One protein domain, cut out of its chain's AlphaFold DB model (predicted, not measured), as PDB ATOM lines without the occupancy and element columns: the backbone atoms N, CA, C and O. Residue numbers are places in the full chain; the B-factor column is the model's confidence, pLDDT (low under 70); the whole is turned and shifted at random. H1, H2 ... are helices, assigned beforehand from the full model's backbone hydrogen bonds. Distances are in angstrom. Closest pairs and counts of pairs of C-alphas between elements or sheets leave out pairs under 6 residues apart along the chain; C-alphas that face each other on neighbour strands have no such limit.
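This is residues 24 to 67 of the 69 residues of an uncharacterized protein of Deltaproteobacteria bacterium (UniProt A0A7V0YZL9). One long helix, H2, is the shaft of a hook; beyond its first residue, the chain before it, with the short helix H1 at the turn, folds back beside H2's first part. The far part, residues 52 to 67, of which 52 to 65 belong to H2, sticks out as an arm. The printed part has 44 residues with two named helices, H1 then H2, and no named strand; the class is all helix. It is only just loose, close to extended, with a radius of gyration of the C-alphas of 13.9 A, and only just flat, spanning 44 by 22 by 10 A.

H2, residues 41 to 65, runs 36.3 A from C-alpha 41 at (164.552, 228.752, 87.304) to C-alpha 65 at (174.753, 262.919, 94.315). H1, residues 34 to 37, begins with C-alpha 34 at (174.559, 230.945, 80.977).

H1 and H2 are only just apart, their closest C-alphas 8.1 A from each other, and a tight link of 3 residues joins them. In H2 every O i to N i+4 pair is within hydrogen-bond range; H1 is too short for such a pair.

The C-alphas of Arg 36 and Glu 67, the two farthest apart, are 43.7 A apart. The printed part has no cut. Residues 66 to 67 have pLDDT under 70.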
ATOM      1  N   ASN A  24     171.519 234.921  78.936       91.75
ATOM      2  CA  ASN A  24     172.407 235.423  77.887       91.75
ATOM      3  C   ASN A  24     171.983 236.825  77.442       91.75
ATOM      4  O   ASN A  24     172.833 237.684  77.220       91.75
ATOM      5  N   ALA A  25     170.677 237.106  77.405       90.25
ATOM      6  CA  ALA A  25     170.177 238.463  77.186       90.25
ATOM      7  C   ALA A  25     170.477 239.396  78.375       90.25
ATOM      8  O   ALA A  25     170.728 240.591  78.195       90.25
ATOM      9  N   LEU A  26     170.463 238.876  79.608       90.31
ATOM     10  CA  LEU A  26     170.818 239.660  80.792       90.31
ATOM     11  C   LEU A  26     172.323 239.919  80.902       90.31
ATOM     12  O   LEU A  26     172.708 240.991  81.372       90.31
ATOM     13  N   PHE A  27     173.172 238.991  80.484       90.69
ATOM     14  CA  PHE A  27     174.622 239.098  80.614       90.69
ATOM     15  C   PHE A  27     175.308 238.776  79.275       90.69
ATOM     16  O   PHE A  27     176.044 237.793  79.185       90.69
ATOM     17  N   PRO A  28     175.109 239.619  78.244       89.69
ATOM     18  CA  PRO A  28     175.592 239.344  76.887       89.69
ATOM     19  C   PRO A  28     177.121 239.344  76.770       89.69
ATOM     20  O   PRO A  28     177.676 238.783  75.836       89.69
ATOM     21  N   GLU A  29     177.819 239.957  77.727       91.88
ATOM     22  CA  GLU A  29     179.286 240.034  77.761       91.88
ATOM     23  C   GLU A  29     179.955 238.718  78.190       91.88
ATOM     24  O   GLU A  29     181.183 238.613  78.206       91.88
ATOM     25  N   LYS A  30     179.179 237.706  78.596       88.88
ATOM     26  CA  LYS A  30     179.737 236.415  78.997       88.88
ATOM     27  C   LYS A  30     179.991 235.564  77.758       88.88
ATOM     28  O   LYS A  30     179.082 235.259  77.003       88.88
ATOM     29  N   GLY A  31     181.236 235.117  77.590       89.62
ATOM     30  CA  GLY A  31     181.640 234.202  76.513       89.62
ATOM     31  C   GLY A  31     181.147 232.757  76.677       89.62
ATOM     32  O   GLY A  31     181.680 231.859  76.031       89.62
ATOM     33  N   TYR A  32     180.173 232.519  77.557       90.69
ATOM     34  CA  TYR A  32     179.604 231.209  77.852       90.69
ATOM     35  C   TYR A  32     178.082 231.304  77.866       90.69
ATOM     36  O   TYR A  32     177.528 232.317  78.286       90.69
ATOM     37  N   ASP A  33     177.418 230.222  77.462       90.94
ATOM     38  CA  ASP A  33     175.961 230.115  77.517       90.94
ATOM     39  C   ASP A  33     175.494 229.892  78.963       90.94
ATOM     40  O   ASP A  33     175.547 228.782  79.503       90.94
ATOM     41  N   LEU A  34     175.034 230.963  79.600       91.19
ATOM     42  CA  LEU A  34     174.559 230.945  80.977       91.19
ATOM     43  C   LEU A  34     173.243 230.186  81.133       91.19
ATOM     44  O   LEU A  34     173.031 229.589  82.183       91.19
ATOM     45  N   ASN A  35     172.384 230.160  80.112       91.38
ATOM     46  CA  ASN A  35     171.146 229.378  80.171       91.38
ATOM     47  C   ASN A  35     171.437 227.877  80.224       91.38
ATOM     48  O   ASN A  35     170.670 227.125  80.825       91.38
ATOM     49  N   ARG A  36     172.551 227.447  79.616       92.00
ATOM     50  CA  ARG A  36     173.040 226.068  79.703       92.00
ATOM     51  C   ARG A  36     173.723 225.766  81.036       92.00
ATOM     52  O   ARG A  36     173.563 224.663  81.545       92.00
ATOM     53  N   LEU A  37     174.508 226.703  81.575       93.06
ATOM     54  CA  LEU A  37     175.212 226.508  82.852       93.06
ATOM     55  C   LEU A  37     174.265 226.538  84.056       93.06
ATOM     56  O   LEU A  37     174.481 225.801  85.012       93.06
ATOM     57  N   PHE A  38     173.224 227.366  83.990       90.00
ATOM     58  CA  PHE A  38     172.231 227.541  85.045       90.00
ATOM     59  C   PHE A  38     170.832 227.339  84.458       90.00
ATOM     60  O   PHE A  38     170.135 228.316  84.171       90.00
ATOM     61  N   PRO A  39     170.417 226.084  84.223       87.62
ATOM     62  CA  PRO A  39     169.087 225.795  83.701       87.62
ATOM     63  C   PRO A  39     167.987 226.080  84.735       87.62
ATOM     64  O   PRO A  39     166.853 226.350  84.334       87.62
ATOM     65  N   ASP A  40     168.331 226.071  86.027       90.12
ATOM     66  CA  ASP A  40     167.419 226.221  87.160       90.12
ATOM     67  C   ASP A  40     166.715 227.583  87.194       90.12
ATOM     68  O   ASP A  40     167.340 228.649  87.208       90.12
ATOM     69  N   ASP A  41     165.386 227.548  87.279       87.81
ATOM     70  CA  ASP A  41     164.552 228.752  87.304       87.81
ATOM     71  C   ASP A  41     164.821 229.637  88.526       87.81
ATOM     72  O   ASP A  41     164.741 230.863  88.433       87.81
ATOM     73  N   GLU A  42     165.144 229.036  89.671       89.06
ATOM     74  CA  GLU A  42     165.463 229.767  90.898       89.06
ATOM     75  C   GLU A  42     166.735 230.600  90.726       89.06
ATOM     76  O   GLU A  42     166.725 231.808  90.971       89.06
ATOM     77  N   THR A  43     167.806 229.995  90.205       90.75
ATOM     78  CA  THR A  43     169.061 230.703  89.931       90.75
ATOM     79  C   THR A  43     168.861 231.803  88.897       90.75
ATOM     80  O   THR A  43     169.365 232.914  89.070       90.75
ATOM     81  N   LYS A  44     168.071 231.546  87.848       90.31
ATOM     82  CA  LYS A  44     167.750 232.566  86.845       90.31
ATOM     83  C   LYS A  44     167.036 233.772  87.458       90.31
ATOM     84  O   LYS A  44     167.408 234.916  87.183       90.31
ATOM     85  N   ARG A  45     166.040 233.531  88.318       90.25
ATOM     86  CA  ARG A  45     165.317 234.585  89.050       90.25
ATOM     87  C   ARG A  45     166.239 235.367  89.966       90.25
ATOM     88  O   ARG A  45     166.243 236.593  89.902       90.25
ATOM     89  N   PHE A  46     167.065 234.670  90.731       91.75
ATOM     90  CA  PHE A  46     168.030 235.292  91.623       91.75
ATOM     91  C   PHE A  46     168.990 236.225  90.869       91.75
ATOM     92  O   PHE A  46     169.161 237.383  91.247       91.75
ATOM     93  N   LEU A  47     169.561 235.772  89.748       91.25
ATOM     94  CA  LEU A  47     170.462 236.589  88.928       91.25
ATOM     95  C   LEU A  47     169.761 237.815  88.320       91.25
ATOM     96  O   LEU A  47     170.353 238.896  88.245       91.25
ATOM     97  N   TYR A  48     168.500 237.671  87.909       91.50
ATOM     98  CA  TYR A  48     167.685 238.790  87.443       91.50
ATOM     99  C   TYR A  48     167.450 239.829  88.547       91.50
ATOM    100  O   TYR A  48     167.646 241.027  88.322       91.50
ATOM    101  N   GLU A  49     167.067 239.385  89.743       92.31
ATOM    102  CA  GLU A  49     166.821 240.260  90.891       92.31
ATOM    103  C   GLU A  49     168.094 240.964  91.350       92.31
ATOM    104  O   GLU A  49     168.078 242.178  91.535       92.31
ATOM    105  N   LEU A  50     169.223 240.257  91.423       92.56
ATOM    106  CA  LEU A  50     170.522 240.863  91.719       92.56
ATOM    107  C   LEU A  50     170.865 241.991  90.743       92.56
ATOM    108  O   LEU A  50     171.260 243.082  91.161       92.56
ATOM    109  N   LYS A  51     170.690 241.756  89.437       90.56
ATOM    110  CA  LYS A  51     170.949 242.777  88.413       90.56
ATOM    111  C   LYS A  51     170.024 243.983  88.582       90.56
ATOM    112  O   LYS A  51     170.468 245.125  88.436       90.56
ATOM    113  N   ARG A  52     168.746 243.745  88.888       92.81
ATOM    114  CA  ARG A  52     167.766 244.802  89.151       92.81
ATOM    115  C   ARG A  52     168.153 245.622  90.383       92.81
ATOM    116  O   ARG A  52     168.229 246.842  90.271       92.81
ATOM    117  N   ASN A  53     168.457 244.965  91.498       94.38
ATOM    118  CA  ASN A  53     168.833 245.605  92.758       94.38
ATOM    119  C   ASN A  53     170.086 246.467  92.591       94.38
ATOM    120  O   ASN A  53     170.095 247.620  93.011       94.38
ATOM    121  N   LYS A  54     171.108 245.961  91.888       93.88
ATOM    122  CA  LYS A  54     172.307 246.746  91.560       93.88
ATOM    123  C   LYS A  54     171.951 248.042  90.825       93.88
ATOM    124  O   LYS A  54     172.406 249.111  91.217       93.88
ATOM    125  N   LYS A  55     171.104 247.965  89.793       93.62
ATOM    126  CA  LYS A  55     170.669 249.142  89.022       93.62
ATOM    127  C   LYS A  55     169.852 250.126  89.863       93.62
ATOM    128  O   LYS A  55     169.930 251.330  89.641       93.62
ATOM    129  N   GLU A  56     169.025 249.627  90.776       95.00
ATOM    130  CA  GLU A  56     168.249 250.468  91.692       95.00
ATOM    131  C   GLU A  56     169.162 251.209  92.674       95.00
ATOM    132  O   GLU A  56     169.022 252.420  92.812       95.00
ATOM    133  N   ILE A  57     170.161 250.532  93.249       95.38
ATOM    134  CA  ILE A  57     171.174 251.160  94.109       95.38
ATOM    135  C   ILE A  57     171.977 252.209  93.331       95.38
ATOM    136  O   ILE A  57     172.129 253.330  93.798       95.38
ATOM    137  N   GLU A  58     172.437 251.895  92.117       94.56
ATOM    138  CA  GLU A  58     173.155 252.860  91.271       94.56
ATOM    139  C   GLU A  58     172.318 254.108  90.961       94.56
ATOM    140  O   GLU A  58     172.856 255.208  90.877       94.56
ATOM    141  N   ARG A  59     171.002 253.954  90.772       94.94
ATOM    142  CA  ARG A  59     170.094 255.094  90.589       94.94
ATOM    143  C   ARG A  59     169.936 255.904  91.867       94.94
ATOM    144  O   ARG A  59     169.916 257.122  91.770       94.94
ATOM    145  N   LEU A  60     169.825 255.238  93.016       94.75
ATOM    146  CA  LEU A  60     169.697 255.894  94.314       94.75
ATOM    147  C   LEU A  60     170.942 256.723  94.644       94.75
ATOM    148  O   LEU A  60     170.818 257.871  95.046       94.75
ATOM    149  N   ILE A  61     172.134 256.164  94.423       94.31
ATOM    150  CA  ILE A  61     173.397 256.889  94.615       94.31
ATOM    151  C   ILE A  61     173.415 258.130  93.718       94.31
ATOM    152  O   ILE A  61     173.589 259.233  94.212       94.31
ATOM    153  N   LYS A  62     173.102 257.972  92.424       92.56
ATOM    154  CA  LYS A  62     173.037 259.106  91.488       92.56
ATOM    155  C   LYS A  62     172.014 260.169  91.880       92.56
ATOM    156  O   LYS A  62     172.247 261.332  91.592       92.56
ATOM    157  N   SER A  63     170.869 259.791  92.453       90.38
ATOM    158  CA  SER A  63     169.890 260.781  92.913       90.38
ATOM    159  C   SER A  63     170.370 261.537  94.145       90.38
ATOM    160  O   SER A  63     170.097 262.722  94.230       90.38
ATOM    161  N   LEU A  64     171.096 260.882  95.056       89.31
ATOM    162  CA  LEU A  64     171.690 261.548  96.218       89.31
ATOM    163  C   LEU A  64     172.820 262.498  95.797       89.31
ATOM    164  O   LEU A  64     172.842 263.633  96.251       89.31
ATOM    165  N   ASP A  65     173.679 262.075  94.863       81.19
ATOM    166  CA  ASP A  65     174.753 262.919  94.315       81.19
ATOM    167  C   ASP A  65     174.211 264.178  93.603       81.19
ATOM    168  O   ASP A  65     174.904 265.182  93.512       81.19
ATOM    169  N   LEU A  66     172.979 264.135  93.078       66.94
ATOM    170  CA  LEU A  66     172.325 265.268  92.405       66.94
ATOM    171  C   LEU A  66     171.626 266.243  93.368       66.94
ATOM    172  O   LEU A  66     171.228 267.319  92.931       66.94
ATOM    173  N   GLU A  67     171.423 265.872  94.633       60.69
ATOM    174  CA  GLU A  67     170.793 266.734  95.645       60.69
ATOM    175  C   GLU A  67     171.811 267.628  96.389       60.69
ATOM    176  O   GLU A  67     171.397 268.493  97.160       60.69
TER     177      GLU A  67